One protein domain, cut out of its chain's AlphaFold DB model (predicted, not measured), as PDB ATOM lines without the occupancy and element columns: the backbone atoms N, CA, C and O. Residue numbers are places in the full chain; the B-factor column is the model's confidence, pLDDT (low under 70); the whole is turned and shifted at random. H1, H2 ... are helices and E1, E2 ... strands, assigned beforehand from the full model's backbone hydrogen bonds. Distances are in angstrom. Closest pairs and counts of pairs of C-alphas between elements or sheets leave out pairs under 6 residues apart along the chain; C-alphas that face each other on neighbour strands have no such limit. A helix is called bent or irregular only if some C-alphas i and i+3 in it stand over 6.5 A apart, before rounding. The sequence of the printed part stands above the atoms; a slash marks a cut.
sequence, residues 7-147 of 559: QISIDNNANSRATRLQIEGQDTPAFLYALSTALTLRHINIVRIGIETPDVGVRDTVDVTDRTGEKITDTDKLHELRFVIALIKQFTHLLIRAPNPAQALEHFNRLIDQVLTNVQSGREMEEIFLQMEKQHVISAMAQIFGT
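This is residues 7 to 147 of the 559 residues of the protein "ACT domain-containing protein" of candidate division Zixibacteria bacterium (UniProt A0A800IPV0). A twisted four-stranded sheet makes a wall, with H1 and H2 side by side over one face and no named helix on the other. Long H2 is in the middle; H3, H4 and H5 pack on it beyond the sheet. The printed part has 141 residues, in order E1 E2 H1 E3 E4 H2 H3 H4 H5, mixed in class; the antiparallel sheet runs E1 E2 E4 E3. It is compact, with radius of gyration of the C-alphas 14.9 A, and flat, spanning 44 by 43 by 21 A.

E1, residues 7 to 11, begins at C-alpha 7 (142.000, 144.280, 187.094). E2 is 19 to 25, H1 31 to 41, E3 45 to 52, 21.1 A, and E4 58 to 65, 22.7 A. H2, 75 to 97, spans 34.7 A and is irregular, with C-alphas 93 and 96 7.0 A apart. H3 is 101 to 118, 25.9 A, H4 122 to 132, and H5 135 to 145, ending at C-alpha 145 (121.219, 137.900, 172.717).

Within hydrogen-bond range across neighbour strands are, for instance, N 9 and O 22 of E1 and E2 at 3.0 A, N 21 and O 62 of E2 and E4 at 2.8 A, and N 50 and O 61 of E3 and E4 at 2.8 A. E2, H1, E3 form a split strand-helix-strand unit, E4 between its parallel strands, with a right-handed crossover. H1 and H2 are on the same face, giving two layers, sheet and helices, at heights over the sheet of 9.6 and 10.5 A. H1, H2 and H3 form an up-and-down bundle, each running against the one before. H2, the hub, touches H4, the C-alphas of Phe 83 and Phe 129 closest at 6.9 A, at a shallow tilt of 15 degrees. H3 touches H5 with residues 101 to 108 alone, the C-alphas of Ala 104 and Phe 145 closest at 4.3 A. Every O i to N i+4 pair is within range in H1, H3, H4 and H5, and 16 of 19 in H2.

The C-alphas farthest apart, Ser 16 and Thr 147, are 45.0 A apart. The printed part has no cut and no long link. Mean pLDDT of the printed part is 87.1; residue 120 alone is under 70.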
ATOM      1  N   GLN A   7     141.641 143.369 186.014       89.44
ATOM      2  CA  GLN A   7     142.000 144.280 187.094       89.44
ATOM      3  C   GLN A   7     141.501 145.674 186.738       89.44
ATOM      4  O   GLN A   7     141.758 146.172 185.645       89.44
ATOM      5  N   ILE A   8     140.750 146.282 187.653       92.06
ATOM      6  CA  ILE A   8     140.176 147.615 187.478       92.06
ATOM      7  C   ILE A   8     140.581 148.441 188.690       92.06
ATOM      8  O   ILE A   8     140.188 148.106 189.814       92.06
ATOM      9  N   SER A   9     141.345 149.505 188.469       92.88
ATOM     10  CA  SER A   9     141.648 150.513 189.484       92.88
ATOM     11  C   SER A   9     141.074 151.864 189.064       92.88
ATOM     12  O   SER A   9     141.015 152.212 187.882       92.88
ATOM     13  N   ILE A  10     140.591 152.613 190.052       92.81
ATOM     14  CA  ILE A  10     140.053 153.959 189.869       92.81
ATOM     15  C   ILE A  10     140.926 154.896 190.699       92.81
ATOM     16  O   ILE A  10     141.008 154.737 191.916       92.81
ATOM     17  N   ASP A  11     141.574 155.858 190.047       91.31
ATOM     18  CA  ASP A  11     142.500 156.793 190.681       91.31
ATOM     19  C   ASP A  11     142.050 158.244 190.456       91.31
ATOM     20  O   ASP A  11     142.177 158.820 189.373       91.31
ATOM     21  N   ASN A  12     141.523 158.856 191.516       90.94
ATOM     22  CA  ASN A  12     141.145 160.270 191.527       90.94
ATOM     23  C   ASN A  12     142.326 161.216 191.805       90.94
ATOM     24  O   ASN A  12     142.154 162.431 191.721       90.94
ATOM     25  N   ASN A  13     143.514 160.698 192.118       88.38
ATOM     26  CA  ASN A  13     144.723 161.481 192.379       88.38
ATOM     27  C   ASN A  13     145.623 161.593 191.139       88.38
ATOM     28  O   ASN A  13     146.339 162.583 190.998       88.38
ATOM     29  N   ALA A  14     145.553 160.633 190.214       83.00
ATOM     30  CA  ALA A  14     146.392 160.578 189.011       83.00
ATOM     31  C   ALA A  14     146.243 161.766 188.041       83.00
ATOM     32  O   ALA A  14     147.136 162.029 187.233       83.00
ATOM     33  N   ASN A  15     145.109 162.466 188.068       83.62
ATOM     34  CA  ASN A  15     144.828 163.619 187.216       83.62
ATOM     35  C   ASN A  15     144.103 164.677 188.051       83.62
ATOM     36  O   ASN A  15     143.200 164.342 188.806       83.62
ATOM     37  N   SER A  16     144.471 165.957 187.954       85.31
ATOM     38  CA  SER A  16     143.851 167.024 188.754       85.31
ATOM     39  C   SER A  16     142.421 167.367 188.322       85.31
ATOM     40  O   SER A  16     141.679 167.910 189.132       85.31
ATOM     41  N   ARG A  17     142.014 167.011 187.095       89.12
ATOM     42  CA  ARG A  17     140.730 167.409 186.486       89.12
ATOM     43  C   ARG A  17     139.802 166.255 186.099       89.12
ATOM     44  O   ARG A  17     138.666 166.511 185.736       89.12
ATOM     45  N   ALA A  18     140.268 165.010 186.153       94.31
ATOM     46  CA  ALA A  18     139.489 163.844 185.738       94.31
ATOM     47  C   ALA A  18     139.698 162.663 186.691       94.31
ATOM     48  O   ALA A  18     140.725 162.574 187.366       94.31
ATOM     49  N   THR A  19     138.722 161.764 186.731       96.00
ATOM     50  CA  THR A  19     138.825 160.452 187.374       96.00
ATOM     51  C   THR A  19     139.505 159.496 186.404       96.00
ATOM     52  O   THR A  19     139.037 159.345 185.276       96.00
ATOM     53  N   ARG A  20     140.600 158.848 186.810       95.75
ATOM     54  CA  ARG A  20     141.297 157.879 185.956       95.75
ATOM     55  C   ARG A  20     140.782 156.469 186.201       95.75
ATOM     56  O   ARG A  20     140.801 155.997 187.331       95.75
ATOM     57  N   LEU A  21     140.393 155.785 185.134       95.69
ATOM     58  CA  LEU A  21     140.070 154.362 185.115       95.69
ATOM     59  C   LEU A  21     141.246 153.618 184.471       95.69
ATOM     60  O   LEU A  21     141.611 153.935 183.340       95.69
ATOM     61  N   GLN A  22     141.843 152.650 185.164       94.50
ATOM     62  CA  GLN A  22     142.842 151.742 184.589       94.50
ATOM     63  C   GLN A  22     142.277 150.330 184.549       94.50
ATOM     64  O   GLN A  22     141.733 149.840 185.540       94.50
ATOM     65  N   ILE A  23     142.381 149.701 183.384       94.94
ATOM     66  CA  ILE A  23     141.726 148.435 183.082       94.94
ATOM     67  C   ILE A  23     142.769 147.525 182.444       94.94
ATOM     68  O   ILE A  23     143.220 147.776 181.330       94.94
ATOM     69  N   GLU A  24     143.158 146.472 183.154       92.94
ATOM     70  CA  GLU A  24     144.159 145.506 182.702       92.94
ATOM     71  C   GLU A  24     143.527 144.122 182.524       92.94
ATOM     72  O   GLU A  24     142.804 143.630 183.395       92.94
ATOM     73  N   GLY A  25     143.787 143.477 181.386       90.06
ATOM     74  CA  GLY A  25     143.279 142.134 181.100       90.06
ATOM     75  C   GLY A  25     143.593 141.666 179.681       90.06
ATOM     76  O   GLY A  25     144.399 142.265 178.981       90.06
ATOM     77  N   GLN A  26     142.950 140.588 179.228       88.50
ATOM     78  CA  GLN A  26     143.039 140.180 177.821       88.50
ATOM     79  C   GLN A  26     142.377 141.208 176.901       88.50
ATOM     80  O   GLN A  26     141.370 141.815 177.271       88.50
ATOM     81  N   ASP A  27     142.911 141.378 175.692       87.19
ATOM     82  CA  ASP A  27     142.214 142.153 174.671       87.19
ATOM     83  C   ASP A  27     140.949 141.411 174.215       87.19
ATOM     84  O   ASP A  27     140.909 140.182 174.117       87.19
ATOM     85  N   THR A  28     139.880 142.167 174.001       88.00
ATOM     86  CA  THR A  28     138.542 141.635 173.750       88.00
ATOM     87  C   THR A  28     137.847 142.475 172.681       88.00
ATOM     88  O   THR A  28     137.811 143.704 172.812       88.00
ATOM     89  N   PRO A  29     137.236 141.853 171.654       84.69
ATOM     90  CA  PRO A  29     136.619 142.585 170.553       84.69
ATOM     91  C   PRO A  29     135.580 143.604 171.027       84.69
ATOM     92  O   PRO A  29     134.730 143.292 171.857       84.69
ATOM     93  N   ALA A  30     135.618 144.807 170.452       88.62
ATOM     94  CA  ALA A  30     134.656 145.882 170.710       88.62
ATOM     95  C   ALA A  30     134.585 146.388 172.169       88.62
ATOM     96  O   ALA A  30     133.647 147.113 172.503       88.62
ATOM     97  N   PHE A  31     135.571 146.082 173.023       91.62
ATOM     98  CA  PHE A  31     135.585 146.533 174.420       91.62
ATOM     99  C   PHE A  31     135.489 148.049 174.569       91.62
ATOM    100  O   PHE A  31     134.549 148.542 175.188       91.62
ATOM    101  N   LEU A  32     136.412 148.793 173.957       91.62
ATOM    102  CA  LEU A  32     136.423 150.254 174.046       91.62
ATOM    103  C   LEU A  32     135.166 150.879 173.435       91.62
ATOM    104  O   LEU A  32     134.657 151.864 173.963       91.62
ATOM    105  N   TYR A  33     134.621 150.280 172.371       90.94
ATOM    106  CA  TYR A  33     133.346 150.705 171.796       90.94
ATOM    107  C   TYR A  33     132.215 150.570 172.826       90.94
ATOM    108  O   TYR A  33     131.574 151.563 173.165       90.94
ATOM    109  N   ALA A  34     132.036 149.376 173.395       90.06
ATOM    110  CA  ALA A  34     130.995 149.095 174.380       90.06
ATOM    111  C   ALA A  34     131.144 149.954 175.642       90.06
ATOM    112  O   ALA A  34     130.165 150.524 176.125       90.06
ATOM    113  N   LEU A  35     132.378 150.109 176.132       91.56
ATOM    114  CA  LEU A  35     132.695 150.972 177.262       91.56
ATOM    115  C   LEU A  35     132.348 152.432 176.958       91.56
ATOM    116  O   LEU A  35     131.703 153.086 177.770       91.56
ATOM    117  N   SER A  36     132.714 152.947 175.781       91.62
ATOM    118  CA  SER A  36     132.430 154.342 175.433       91.62
ATOM    119  C   SER A  36     130.931 154.636 175.320       91.62
ATOM    120  O   SER A  36     130.465 155.680 175.786       91.62
ATOM    121  N   THR A  37     130.156 153.691 174.775       88.06
ATOM    122  CA  THR A  37     128.691 153.754 174.749       88.06
ATOM    123  C   THR A  37     128.125 153.762 176.166       88.06
ATOM    124  O   THR A  37     127.325 154.633 176.498       88.06
ATOM    125  N   ALA A  38     128.581 152.844 177.020       87.00
ATOM    126  CA  ALA A  38     128.136 152.750 178.403       87.00
ATOM    127  C   ALA A  38     128.409 154.044 179.195       87.00
ATOM    128  O   ALA A  38     127.518 154.561 179.870       87.00
ATOM    129  N   LEU A  39     129.611 154.612 179.081       90.19
ATOM    130  CA  LEU A  39     129.955 155.874 179.743       90.19
ATOM    131  C   LEU A  39     129.055 157.023 179.263       90.19
ATOM    132  O   LEU A  39     128.494 157.759 180.075       90.19
ATOM    133  N   THR A  40     128.828 157.114 177.953       88.38
ATOM    134  CA  THR A  40     127.998 158.167 177.351       88.38
ATOM    135  C   THR A  40     126.545 158.097 177.831       88.38
ATOM    136  O   THR A  40     125.965 159.121 178.192       88.38
ATOM    137  N   LEU A  41     125.962 156.895 177.900       83.25
ATOM    138  CA  LEU A  41     124.594 156.674 178.390       83.25
ATOM    139  C   LEU A  41     124.416 157.059 179.866       83.25
ATOM    140  O   LEU A  41     123.307 157.366 180.291       83.25
ATOM    141  N   ARG A  42     125.512 157.117 180.632       83.75
ATOM    142  CA  ARG A  42     125.546 157.559 182.036       83.75
ATOM    143  C   ARG A  42     125.902 159.035 182.203       83.75
ATOM    144  O   ARG A  42     126.145 159.486 183.319       83.75
ATOM    145  N   HIS A  43     125.951 159.791 181.106       89.06
ATOM    146  CA  HIS A  43     126.401 161.182 181.093       89.06
ATOM    147  C   HIS A  43     127.817 161.362 181.668       89.06
ATOM    148  O   HIS A  43     128.102 162.354 182.342       89.06
ATOM    149  N   ILE A  44     128.693 160.388 181.410       92.62
ATOM    150  CA  ILE A  44     130.111 160.440 181.753       92.62
ATOM    151  C   ILE A  44     130.888 160.799 180.489       92.62
ATOM    152  O   ILE A  44     130.826 160.099 179.476       92.62
ATOM    153  N   ASN A  45     131.621 161.902 180.559       94.50
ATOM    154  CA  ASN A  45     132.432 162.410 179.467       94.50
ATOM    155  C   ASN A  45     133.797 161.725 179.468       94.50
ATOM    156  O   ASN A  45     134.458 161.628 180.501       94.50
ATOM    157  N   ILE A  46     134.248 161.285 178.295       95.31
ATOM    158  CA  ILE A  46     135.605 160.771 178.108       95.31
ATOM    159  C   ILE A  46     136.517 161.945 177.758       95.31
ATOM    160  O   ILE A  46     136.325 162.606 176.741       95.31
ATOM    161  N   VAL A  47     137.529 162.183 178.590       94.69
ATOM    162  CA  VAL A  47     138.539 163.229 178.381       94.69
ATOM    163  C   VAL A  47     139.706 162.695 177.559       94.69
ATOM    164  O   VAL A  47     140.204 163.368 176.658       94.69
ATOM    165  N   ARG A  48     140.167 161.482 177.876       94.38
ATOM    166  CA  ARG A  48     141.315 160.855 177.217       94.38
ATOM    167  C   ARG A  48     141.209 159.340 177.286       94.38
ATOM    168  O   ARG A  48     140.823 158.799 178.315       94.38
ATOM    169  N   ILE A  49     141.630 158.675 176.214       94.69
ATOM    170  CA  ILE A  49     141.872 157.230 176.183       94.69
ATOM    171  C   ILE A  49     143.350 157.000 175.849       94.69
ATOM    172  O   ILE A  49     143.904 157.668 174.975       94.69
ATOM    173  N   GLY A  50     143.988 156.077 176.560       94.19
ATOM    174  CA  GLY A  50     145.306 155.527 176.259       94.19
ATOM    175  C   GLY A  50     145.230 154.005 176.220       94.19
ATOM    176  O   GLY A  50     144.505 153.414 177.014       94.19
ATOM    177  N   ILE A  51     145.958 153.391 175.292       94.25
ATOM    178  CA  ILE A  51     145.987 151.939 175.096       94.25
ATOM    179  C   ILE A  51     147.451 151.513 175.073       94.25
ATOM    180  O   ILE A  51     148.232 152.026 174.272       94.25
ATOM    181  N   GLU A  52     147.810 150.576 175.940       94.38
ATOM    182  CA  GLU A  52     149.120 149.933 175.973       94.38
ATOM    183  C   GLU A  52     148.940 148.431 175.735       94.38
ATOM    184  O   GLU A  52     148.120 147.785 176.385       94.38
ATOM    185  N   THR A  53     149.707 147.865 174.803       90.75
ATOM    186  CA  THR A  53     149.696 146.432 174.465       90.75
ATOM    187  C   THR A  53     151.028 145.797 174.877       90.75
ATOM    188  O   THR A  53     151.937 145.683 174.055       90.75
ATOM    189  N   PRO A  54     151.207 145.458 176.168       87.62
ATOM    190  CA  PRO A  54     152.387 144.727 176.626       87.62
ATOM    191  C   PRO A  54     152.410 143.300 176.047       87.62
ATOM    192  O   PRO A  54     151.433 142.846 175.458       87.62
ATOM    193  N   ASP A  55     153.503 142.559 176.268       82.94
ATOM    194  CA  ASP A  55     153.677 141.186 175.753       82.94
ATOM    195  C   ASP A  55     152.512 140.235 176.108       82.94
ATOM    196  O   ASP A  55     152.260 139.258 175.401       82.94
ATOM    197  N   VAL A  56     151.785 140.519 177.199       81.31
ATOM    198  CA  VAL A  56     150.590 139.780 177.621       81.31
ATOM    199  C   VAL A  56     149.443 140.745 177.935       81.31
ATOM    200  O   VAL A  56     149.452 141.419 178.963       81.31
ATOM    201  N   GLY A  57     148.406 140.736 177.093       86.25
ATOM    202  CA  GLY A  57     147.145 141.447 177.331       86.25
ATOM    203  C   GLY A  57     147.129 142.900 176.848       86.25
ATOM    204  O   GLY A  57     147.867 143.286 175.947       86.25
ATOM    205  N   VAL A  58     146.231 143.691 177.429       92.69
ATOM    206  CA  VAL A  58     146.047 145.118 177.158       92.69
ATOM    207  C   VAL A  58     145.864 145.870 178.475       92.69
ATOM    208  O   VAL A  58     145.223 145.369 179.405       92.69
ATOM    209  N   ARG A  59     146.431 147.074 178.543       93.94
ATOM    210  CA  ARG A  59     146.183 148.066 179.588       93.94
ATOM    211  C   ARG A  59     145.511 149.276 178.949       93.94
ATOM    212  O   ARG A  59     146.145 150.045 178.227       93.94
ATOM    213  N   ASP A  60     144.236 149.456 179.259       94.88
ATOM    214  CA  ASP A  60     143.447 150.606 178.839       94.88
ATOM    215  C   ASP A  60     143.407 151.640 179.976       94.88
ATOM    216  O   ASP A  60     143.086 151.319 181.121       94.88
ATOM    217  N   THR A  61     143.728 152.898 179.671       95.38
ATOM    218  CA  THR A  61     143.573 154.036 180.589       95.38
ATOM    219  C   THR A  61     142.511 154.979 180.045       95.38
ATOM    220  O   THR A  61     142.654 155.489 178.936       95.38
ATOM    221  N   VAL A  62     141.465 155.250 180.823       95.81
ATOM    222  CA  VAL A  62     140.367 156.144 180.436       95.81
ATOM    223  C   VAL A  62     140.208 157.230 181.497       95.81
ATOM    224  O   VAL A  62     139.814 156.950 182.625       95.81
ATOM    225  N   ASP A  63     140.515 158.475 181.139       96.12
ATOM    226  CA  ASP A  63     140.249 159.635 181.992       96.12
ATOM    227  C   ASP A  63     138.823 160.130 181.716       96.12
ATOM    228  O   ASP A  63     138.489 160.445 180.569       96.12
ATOM    229  N   VAL A  64     137.994 160.204 182.759       96.38
ATOM    230  CA  VAL A  64     136.572 160.561 182.661       96.38
ATOM    231  C   VAL A  64     136.169 161.695 183.600       96.38
ATOM    232  O   VAL A  64     136.777 161.904 184.652       96.38
ATOM    233  N   THR A  65     135.110 162.411 183.232       95.94
ATOM    234  CA  THR A  65     134.447 163.427 184.061       95.94
ATOM    235  C   THR A  65     132.938 163.227 184.050       95.94
ATOM    236  O   THR A  65     132.389 162.551 183.179       95.94
ATOM    237  N   ASP A  66     132.239 163.797 185.024       93.50
ATOM    238  CA  ASP A  66     130.784 163.831 184.999       93.50
ATOM    239  C   ASP A  66     130.251 164.801 183.924       93.50
ATOM    240  O   ASP A  66     131.003 165.465 183.200       93.50
ATOM    241  N   ARG A  67     128.923 164.918 183.827       91.69
ATOM    242  CA  ARG A  67     128.258 165.808 182.862       91.69
ATOM    243  C   ARG A  67     128.631 167.288 182.999       91.69
ATOM    244  O   ARG A  67     128.412 168.044 182.058       91.69
ATOM    245  N   THR A  68     129.118 167.708 184.166       92.94
ATOM    246  CA  THR A  68     129.540 169.088 184.446       92.94
ATOM    247  C   THR A  68     131.023 169.319 184.163       92.94
ATOM    248  O   THR A  68     131.468 170.462 184.178       92.94
ATOM    249  N   GLY A  69     131.769 168.260 183.831       92.31
ATOM    250  CA  GLY A  69     133.207 168.326 183.588       92.31
ATOM    251  C   GLY A  69     134.053 168.137 184.849       92.31
ATOM    252  O   GLY A  69     135.267 168.302 184.772       92.31
ATOM    253  N   GLU A  70     133.439 167.762 185.973       94.12
ATOM    254  CA  GLU A  70     134.109 167.544 187.255       94.12
ATOM    255  C   GLU A  70     134.479 166.070 187.469       94.12
ATOM    256  O   GLU A  70     133.997 165.162 186.782       94.12
ATOM    257  N   LYS A  71     135.346 165.809 188.453       94.31
ATOM    258  CA  LYS A  71     135.686 164.437 188.853       94.31
ATOM    259  C   LYS A  71     134.481 163.702 189.425       94.31
ATOM    260  O   LYS A  71     133.701 164.248 190.204       94.31
ATOM    261  N   ILE A  72     134.425 162.405 189.157       93.25
ATOM    262  CA  ILE A  72     133.475 161.503 189.798       93.25
ATOM    263  C   ILE A  72     134.050 161.132 191.170       93.25
ATOM    264  O   ILE A  72     135.006 160.366 191.284       93.25
ATOM    265  N   THR A  73     133.506 161.734 192.225       91.94
ATOM    266  CA  THR A  73     133.934 161.512 193.623       91.94
ATOM    267  C   THR A  73     132.917 160.722 194.442       91.94
ATOM    268  O   THR A  73     133.249 160.220 195.511       91.94
ATOM    269  N   ASP A  74     131.702 160.586 193.921       89.50
ATOM    270  CA  ASP A  74     130.631 159.778 194.488       89.50
ATOM    271  C   ASP A  74     131.024 158.293 194.480       89.50
ATOM    272  O   ASP A  74     131.193 157.684 193.420       89.50
ATOM    273  N   THR A  75     131.184 157.722 195.672       85.88
ATOM    274  CA  THR A  75     131.627 156.339 195.869       85.88
ATOM    275  C   THR A  75     130.691 155.322 195.216       85.88
ATOM    276  O   THR A  75     131.177 154.343 194.650       85.88
ATOM    277  N   ASP A  76     129.377 155.558 195.229       82.19
ATOM    278  CA  ASP A  76     128.401 154.634 194.644       82.19
ATOM    279  C   ASP A  76     128.531 154.623 193.117       82.19
ATOM    280  O   ASP A  76     128.567 153.556 192.502       82.19
ATOM    281  N   LYS A  77     128.732 155.795 192.500       84.69
ATOM    282  CA  LYS A  77     129.013 155.893 191.055       84.69
ATOM    283  C   LYS A  77     130.338 155.244 190.665       84.69
ATOM    284  O   LYS A  77     130.438 154.642 189.598       84.69
ATOM    285  N   LEU A  78     131.369 155.366 191.501       88.50
ATOM    286  CA  LEU A  78     132.658 154.715 191.250       88.50
ATOM    287  C   LEU A  78     132.550 153.188 191.341       88.50
ATOM    288  O   LEU A  78     133.133 152.483 190.514       88.50
ATOM    289  N   HIS A  79     131.778 152.671 192.300       83.88
ATOM    290  CA  HIS A  79     131.473 151.245 192.379       83.88
ATOM    291  C   HIS A  79     130.661 150.769 191.170       83.88
ATOM    292  O   HIS A  79     131.042 149.774 190.551       83.88
ATOM    293  N   GLU A  80     129.618 151.501 190.769       83.44
ATOM    294  CA  GLU A  80     128.831 151.201 189.568       83.44
ATOM    295  C   GLU A  80     129.727 151.100 188.324       83.44
ATOM    296  O   GLU A  80     129.675 150.109 187.592       83.44
ATOM    297  N   LEU A  81     130.607 152.086 188.113       88.50
ATOM    298  CA  LEU A  81     131.543 152.094 186.989       88.50
ATOM    299  C   LEU A  81     132.425 150.850 186.975       88.50
ATOM    300  O   LEU A  81     132.611 150.241 185.921       88.50
ATOM    301  N   ARG A  82     132.935 150.441 188.138       89.00
ATOM    302  CA  ARG A  82     133.768 149.244 188.257       89.00
ATOM    303  C   ARG A  82     133.017 147.983 187.822       89.00
ATOM    304  O   ARG A  82     133.569 147.211 187.038       89.00
ATOM    305  N   PHE A  83     131.776 147.792 188.275       85.31
ATOM    306  CA  PHE A  83     130.956 146.640 187.880       85.31
ATOM    307  C   PHE A  83     130.636 146.644 186.386       85.31
ATOM    308  O   PHE A  83     130.783 145.627 185.710       85.31
ATOM    309  N   VAL A  84     130.251 147.799 185.843       87.00
ATOM    310  CA  VAL A  84     129.931 147.949 184.419       87.00
ATOM    311  C   VAL A  84     131.143 147.624 183.548       87.00
ATOM    312  O   VAL A  84     131.016 146.880 182.577       87.00
ATOM    313  N   ILE A  85     132.327 148.128 183.905       90.88
ATOM    314  CA  ILE A  85     133.575 147.834 183.189       90.88
ATOM    315  C   ILE A  85     133.879 146.333 183.230       90.88
ATOM    316  O   ILE A  85     134.179 145.748 182.186       90.88
ATOM    317  N   ALA A  86     133.776 145.703 184.407       88.88
ATOM    318  CA  ALA A  86     134.024 144.271 184.569       88.88
ATOM    319  C   ALA A  86     133.082 143.438 183.690       88.88
ATOM    320  O   ALA A  86     133.535 142.600 182.907       88.88
ATOM    321  N   LEU A  87     131.783 143.734 183.746       87.81
ATOM    322  CA  LEU A  87     130.751 143.060 182.967       87.81
ATOM    323  C   LEU A  87     130.936 143.245 181.459       87.81
ATOM    324  O   LEU A  87     130.855 142.269 180.715       87.81
ATOM    325  N   ILE A  88     131.238 144.460 180.991       90.38
ATOM    326  CA  ILE A  88     131.517 144.720 179.570       90.38
ATOM    327  C   ILE A  88     132.748 143.934 179.116       90.38
ATOM    328  O   ILE A  88     132.716 143.313 178.051       90.38
ATOM    329  N   LYS A  89     133.824 143.906 179.913       89.56
ATOM    330  CA  LYS A  89     135.044 143.157 179.575       89.56
ATOM    331  C   LYS A  89     134.768 141.653 179.481       89.56
ATOM    332  O   LYS A  89     135.150 141.008 178.506       89.56
ATOM    333  N   GLN A  90     134.039 141.100 180.447       88.06
ATOM    334  CA  GLN A  90     133.662 139.687 180.443       88.06
ATOM    335  C   GLN A  90     132.699 139.340 179.295       88.06
ATOM    336  O   GLN A  90     132.847 138.295 178.660       88.06
ATOM    337  N   PHE A  91     131.733 140.207 178.985       89.56
ATOM    338  CA  PHE A  91     130.774 139.970 177.906       89.56
ATOM    339  C   PHE A  91     131.435 140.048 176.525       89.56
ATOM    340  O   PHE A  91     131.222 139.179 175.680       89.56
ATOM    341  N   THR A  92     132.293 141.047 176.302       90.56
ATOM    342  CA  THR A  92     133.016 141.237 175.030       90.56
ATOM    343  C   THR A  92     133.981 140.098 174.721       90.56
ATOM    344  O   THR A  92     134.120 139.704 173.563       90.56
ATOM    345  N   HIS A  93     134.550 139.462 175.748       87.81
ATOM    346  CA  HIS A  93     135.289 138.207 175.608       87.81
ATOM    347  C   HIS A  93     134.440 137.061 175.011       87.81
ATOM    348  O   HIS A  93     134.943 136.212 174.274       87.81
ATOM    349  N   LEU A  94     133.139 137.036 175.310       87.31
ATOM    350  CA  LEU A  94     132.211 135.983 174.893       87.31
ATOM    351  C   LEU A  94     131.509 136.277 173.562       87.31
ATOM    352  O   LEU A  94     130.937 135.355 172.972       87.31
ATOM    353  N   LEU A  95     131.601 137.508 173.047       85.88
ATOM    354  CA  LEU A  95     130.974 137.926 171.788       85.88
ATOM    355  C   LEU A  95     131.365 137.054 170.597       85.88
ATOM    356  O   LEU A  95     130.542 136.838 169.714       85.88
ATOM    357  N   ILE A  96     132.579 136.495 170.584       82.00
ATOM    358  CA  ILE A  96     133.040 135.627 169.487       82.00
ATOM    359  C   ILE A  96     132.173 134.372 169.331       82.00
ATOM    360  O   ILE A  96     132.148 133.751 168.273       82.00
ATOM    361  N   ARG A  97     131.491 133.966 170.408       79.75
ATOM    362  CA  ARG A  97     130.633 132.780 170.443       79.75
ATOM    363  C   ARG A  97     129.194 133.108 170.068       79.75
ATOM    364  O   ARG A  97     128.433 132.188 169.778       79.75
ATOM    365  N   ALA A  98     128.812 134.381 170.116       87.75
ATOM    366  CA  ALA A  98     127.478 134.816 169.756       87.75
ATOM    367  C   ALA A  98     127.267 134.612 168.248       87.75
ATOM    368  O   ALA A  98     128.123 135.011 167.452       87.75
ATOM    369  N   PRO A  99     126.134 134.034 167.814       88.06
ATOM    370  CA  PRO A  99     125.894 133.867 166.385       88.06
ATOM    371  C   PRO A  99     125.855 135.197 165.625       88.06
ATOM    372  O   PRO A  99     126.367 135.273 164.508       88.06
ATOM    373  N   ASN A 100     125.314 136.241 166.262       91.19
ATOM    374  CA  ASN A 100     125.372 137.631 165.831       91.19
ATOM    375  C   ASN A 100     125.988 138.514 166.943       91.19
ATOM    376  O   ASN A 100     125.274 138.938 167.856       91.19
ATOM    377  N   PRO A 101     127.303 138.800 166.889       90.12
ATOM    378  CA  PRO A 101     127.995 139.562 167.931       90.12
ATOM    379  C   PRO A 101     127.480 140.996 168.113       90.12
ATOM    380  O   PRO A 101     127.380 141.473 169.240       90.12
ATOM    381  N   ALA A 102     127.116 141.680 167.024       89.00
ATOM    382  CA  ALA A 102     126.632 143.060 167.090       89.00
ATOM    383  C   ALA A 102     125.292 143.150 167.836       89.00
ATOM    384  O   ALA A 102     125.132 143.957 168.747       89.00
ATOM    385  N   GLN A 103     124.362 142.252 167.502       89.88
ATOM    386  CA  GLN A 103     123.070 142.136 168.179       89.88
ATOM    387  C   GLN A 103     123.231 141.737 169.650       89.88
ATOM    388  O   GLN A 103     122.555 142.288 170.517       89.88
ATOM    389  N   ALA A 104     124.156 140.815 169.944       90.62
ATOM    390  CA  ALA A 104     124.441 140.422 171.318       90.62
ATOM    391  C   ALA A 104     124.883 141.617 172.171       90.62
ATOM    392  O   ALA A 104     124.415 141.780 173.298       90.62
ATOM    393  N   LEU A 105     125.752 142.463 171.613       89.19
ATOM    394  CA  LEU A 105     126.257 143.659 172.275       89.19
ATOM    395  C   LEU A 105     125.178 144.727 172.481       89.19
ATOM    396  O   LEU A 105     125.090 145.309 173.560       89.19
ATOM    397  N   GLU A 106     124.337 144.963 171.474       87.00
ATOM    398  CA  GLU A 106     123.227 145.919 171.556       87.00
ATOM    399  C   GLU A 106     122.249 145.556 172.685       87.00
ATOM    400  O   GLU A 106     121.907 146.399 173.516       87.00
ATOM    401  N   HIS A 107     121.838 144.290 172.751       87.38
ATOM    402  CA  HIS A 107     120.936 143.798 173.794       87.38
ATOM    403  C   HIS A 107     121.580 143.813 175.172       87.38
ATOM    404  O   HIS A 107     120.945 144.207 176.147       87.38
ATOM    405  N   PHE A 108     122.860 143.459 175.262       87.12
ATOM    406  CA  PHE A 108     123.592 143.550 176.516       87.12
ATOM    407  C   PHE A 108     123.623 144.979 177.066       87.12
ATOM    408  O   PHE A 108     123.286 145.184 178.232       87.12
ATOM    409  N   ASN A 109     123.936 145.968 176.226       83.81
ATOM    410  CA  ASN A 109     123.934 147.373 176.633       83.81
ATOM    411  C   ASN A 109     122.547 147.807 177.132       83.81
ATOM    412  O   ASN A 109     122.434 148.358 178.223       83.81
ATOM    413  N   ARG A 110     121.479 147.455 176.402       83.56
ATOM    414  CA  ARG A 110     120.100 147.750 176.823       83.56
ATOM    415  C   ARG A 110     119.718 147.098 178.151       83.56
ATOM    416  O   ARG A 110     118.982 147.706 178.925       83.56
ATOM    417  N   LEU A 111     120.172 145.870 178.421       83.50
ATOM    418  CA  LEU A 111     119.922 145.214 179.709       83.50
ATOM    419  C   LEU A 111     120.577 146.005 180.837       83.50
ATOM    420  O   LEU A 111     119.929 146.273 181.845       83.50
ATOM    421  N   ILE A 112     121.851 146.357 180.664       81.06
ATOM    422  CA  ILE A 112     122.605 147.112 181.661       81.06
ATOM    423  C   ILE A 112     121.895 148.439 181.960       81.06
ATOM    424  O   ILE A 112     121.664 148.746 183.128       81.06
ATOM    425  N   ASP A 113     121.459 149.170 180.933       79.12
ATOM    426  CA  ASP A 113     120.723 150.426 181.114       79.12
ATOM    427  C   ASP A 113     119.408 150.223 181.881       79.12
ATOM    428  O   ASP A 113     119.061 151.010 182.765       79.12
ATOM    429  N   GLN A 114     118.669 149.150 181.585       79.50
ATOM    430  CA  GLN A 114     117.422 148.847 182.282       79.50
ATOM    431  C   GLN A 114     117.627 148.456 183.743       79.50
ATOM    432  O   GLN A 114     116.822 148.859 184.583       79.50
ATOM    433  N   VAL A 115     118.654 147.663 184.053       78.62
ATOM    434  CA  VAL A 115     118.992 147.311 185.439       78.62
ATOM    435  C   VAL A 115     119.295 148.590 186.212       78.62
ATOM    436  O   VAL A 115     118.693 148.833 187.252       78.62
ATOM    437  N   LEU A 116     120.134 149.460 185.656       75.38
ATOM    438  CA  LEU A 116     120.521 150.710 186.305       75.38
ATOM    439  C   LEU A 116     119.363 151.695 186.480       75.38
ATOM    440  O   LEU A 116     119.288 152.373 187.497       75.38
ATOM    441  N   THR A 117     118.436 151.752 185.522       77.56
ATOM    442  CA  THR A 117     117.284 152.667 185.595       77.56
ATOM    443  C   THR A 117     116.214 152.193 186.586       77.56
ATOM    444  O   THR A 117     115.512 153.012 187.175       77.56
ATOM    445  N   ASN A 118     116.043 150.876 186.754       75.25
ATOM    446  CA  ASN A 118     114.912 150.310 187.500       75.25
ATOM    447  C   ASN A 118     115.249 149.849 188.920       75.25
ATOM    448  O   ASN A 118     114.332 149.513 189.674       75.25
ATOM    449  N   VAL A 119     116.527 149.765 189.275       74.12
ATOM    450  CA  VAL A 119     116.954 149.356 190.612       74.12
ATOM    451  C   VAL A 119     116.924 150.556 191.555       74.12
ATOM    452  O   VAL A 119     117.448 151.620 191.244       74.12
ATOM    453  N   GLN A 120     116.301 150.385 192.724       69.38
ATOM    454  CA  GLN A 120     116.093 151.481 193.679       69.38
ATOM    455  C   GLN A 120     117.184 151.576 194.757       69.38
ATOM    456  O   GLN A 120     117.205 152.545 195.513       69.38
ATOM    457  N   SER A 121     118.084 150.588 194.859       74.06
ATOM    458  CA  SER A 121     119.156 150.571 195.862       74.06
ATOM    459  C   SER A 121     120.466 149.988 195.324       74.06
ATOM    460  O   SER A 121     120.450 149.035 194.548       74.06
ATOM    461  N   GLY A 122     121.609 150.501 195.798       71.44
ATOM    462  CA  GLY A 122     122.933 149.996 195.407       71.44
ATOM    463  C   GLY A 122     123.145 148.509 195.721       71.44
ATOM    464  O   GLY A 122     123.753 147.799 194.930       71.44
ATOM    465  N   ARG A 123     122.550 147.989 196.805       74.69
ATOM    466  CA  ARG A 123     122.633 146.555 197.152       74.69
ATOM    467  C   ARG A 123     121.913 145.647 196.156       74.69
ATOM    468  O   ARG A 123     122.461 144.627 195.763       74.69
ATOM    469  N   GLU A 124     120.702 146.013 195.729       74.75
ATOM    470  CA  GLU A 124     119.967 145.244 194.710       74.75
ATOM    471  C   GLU A 124     120.738 145.236 193.378       74.75
ATOM    472  O   GLU A 124     120.761 144.230 192.672       74.75
ATOM    473  N   MET A 125     121.428 146.336 193.064       74.88
ATOM    474  CA  MET A 125     122.267 146.448 191.873       74.88
ATOM    475  C   MET A 125     123.484 145.519 191.958       74.88
ATOM    476  O   MET A 125     123.746 144.768 191.017       74.88
ATOM    477  N   GLU A 126     124.189 145.530 193.091       74.69
ATOM    478  CA  GLU A 126     125.322 144.637 193.355       74.69
ATOM    479  C   GLU A 126     124.917 143.163 193.264       74.69
ATOM    480  O   GLU A 126     125.603 142.373 192.616       74.69
ATOM    481  N   GLU A 127     123.779 142.780 193.850       79.38
ATOM    482  CA  GLU A 127     123.268 141.410 193.770       79.38
ATOM    483  C   GLU A 127     123.006 140.979 192.321       79.38
ATOM    484  O   GLU A 127     123.383 139.871 191.930       79.38
ATOM    485  N   ILE A 128     122.403 141.849 191.507       77.44
ATOM    486  CA  ILE A 128     122.154 141.577 190.088       77.44
ATOM    487  C   ILE A 128     123.474 141.434 189.326       77.44
ATOM    488  O   ILE A 128     123.647 140.474 188.572       77.44
ATOM    489  N   PHE A 129     124.431 142.337 189.535       77.94
ATOM    490  CA  PHE A 129     125.717 142.278 188.844       77.94
ATOM    491  C   PHE A 129     126.533 141.044 189.226       77.94
ATOM    492  O   PHE A 129     127.022 140.351 188.334       77.94
ATOM    493  N   LEU A 130     126.581 140.676 190.507       79.19
ATOM    494  CA  LEU A 130     127.223 139.438 190.957       79.19
ATOM    495  C   LEU A 130     126.581 138.190 190.338       79.19
ATOM    496  O   LEU A 130     127.260 137.197 190.071       79.19
ATOM    497  N   GLN A 131     125.269 138.212 190.090       79.81
ATOM    498  CA  GLN A 131     124.596 137.131 189.373       79.81
ATOM    499  C   GLN A 131     124.964 137.109 187.889       79.81
ATOM    500  O   GLN A 131     125.168 136.025 187.341       79.81
ATOM    501  N   MET A 132     125.065 138.275 187.249       79.88
ATOM    502  CA  MET A 132     125.458 138.401 185.846       79.88
ATOM    503  C   MET A 132     126.903 137.951 185.616       79.88
ATOM    504  O   MET A 132     127.148 137.266 184.632       79.88
ATOM    505  N   GLU A 133     127.835 138.248 186.525       77.94
ATOM    506  CA  GLU A 133     129.249 137.841 186.417       77.94
ATOM    507  C   GLU A 133     129.463 136.319 186.492       77.94
ATOM    508  O   GLU A 133     130.522 135.806 186.119       77.94
ATOM    509  N   LYS A 134     128.461 135.548 186.940       82.19
ATOM    510  CA  LYS A 134     128.551 134.084 186.935       82.19
ATOM    511  C   LYS A 134     128.781 133.592 185.505       82.19
ATOM    512  O   LYS A 134     127.947 133.783 184.622       82.19
ATOM    513  N   GLN A 135     129.875 132.857 185.296       80.69
ATOM    514  CA  GLN A 135     130.328 132.404 183.973       80.69
ATOM    515  C   GLN A 135     129.231 131.763 183.107       80.69
ATOM    516  O   GLN A 135     129.172 132.027 181.905       80.69
ATOM    517  N   HIS A 136     128.372 130.920 183.687       77.31
ATOM    518  CA  HIS A 136     127.285 130.265 182.953       77.31
ATOM    519  C   HIS A 136     126.186 131.251 182.528       77.31
ATOM    520  O   HIS A 136     125.682 131.133 181.413       77.31
ATOM    521  N   VAL A 137     125.871 132.250 183.358       80.31
ATOM    522  CA  VAL A 137     124.857 133.280 183.081       80.31
ATOM    523  C   VAL A 137     125.317 134.182 181.940       80.31
ATOM    524  O   VAL A 137     124.630 134.282 180.925       80.31
ATOM    525  N   ILE A 138     126.507 134.777 182.045       83.06
ATOM    526  CA  ILE A 138     127.014 135.687 181.009       83.06
ATOM    527  C   ILE A 138     127.290 134.972 179.679       83.06
ATOM    528  O   ILE A 138     127.028 135.522 178.607       83.06
ATOM    529  N   SER A 139     127.729 133.707 179.729       82.56
ATOM    530  CA  SER A 139     127.873 132.869 178.528       82.56
ATOM    531  C   SER A 139     126.528 132.597 177.862       82.56
ATOM    532  O   SER A 139     126.431 132.667 176.636       82.56
ATOM    533  N   ALA A 140     125.496 132.305 178.655       80.44
ATOM    534  CA  ALA A 140     124.149 132.106 178.147       80.44
ATOM    535  C   ALA A 140     123.599 133.382 177.512       80.44
ATOM    536  O   ALA A 140     123.126 133.340 176.379       80.44
ATOM    537  N   MET A 141     123.737 134.525 178.187       83.94
ATOM    538  CA  MET A 141     123.307 135.820 177.661       83.94
ATOM    539  C   MET A 141     123.936 136.129 176.302       83.94
ATOM    540  O   MET A 141     123.218 136.492 175.376       83.94
ATOM    541  N   ALA A 142     125.247 135.915 176.136       85.88
ATOM    542  CA  ALA A 142     125.918 136.136 174.853       85.88
ATOM    543  C   ALA A 142     125.326 135.271 173.722       85.88
ATOM    544  O   ALA A 142     125.134 135.756 172.604       85.88
ATOM    545  N   GLN A 143     124.983 134.008 174.007       85.50
ATOM    546  CA  GLN A 143     124.315 133.126 173.042       85.50
ATOM    547  C   GLN A 143     122.899 133.604 172.713       85.50
ATOM    548  O   GLN A 143     122.559 133.749 171.540       85.50
ATOM    549  N   ILE A 144     122.077 133.864 173.729       83.19
ATOM    550  CA  ILE A 144     120.659 134.217 173.568       83.19
ATOM    551  C   ILE A 144     120.526 135.547 172.835       83.19
ATOM    552  O   ILE A 144     119.814 135.635 171.832       83.19
ATOM    553  N   PHE A 145     121.264 136.561 173.290       87.75
ATOM    554  CA  PHE A 145     121.219 137.900 172.717       87.75
ATOM    555  C   PHE A 145     121.729 137.910 171.276       87.75
ATOM    556  O   PHE A 145     121.190 138.623 170.437       87.75
ATOM    557  N   GLY A 146     122.710 137.064 170.951       87.31
ATOM    558  CA  GLY A 146     123.173 136.893 169.575       87.31
ATOM    559  C   GLY A 146     122.286 136.006 168.698       87.31
ATOM    560  O   GLY A 146     122.562 135.885 167.508       87.31
ATOM    561  N   THR A 147     121.271 135.341 169.256       85.50
ATOM    562  CA  THR A 147     120.427 134.381 168.523       85.50
ATOM    563  C   THR A 147     119.094 134.987 168.102       85.50
ATOM    564  O   THR A 147     118.642 134.738 166.981       85.50
TER     565      THR A 147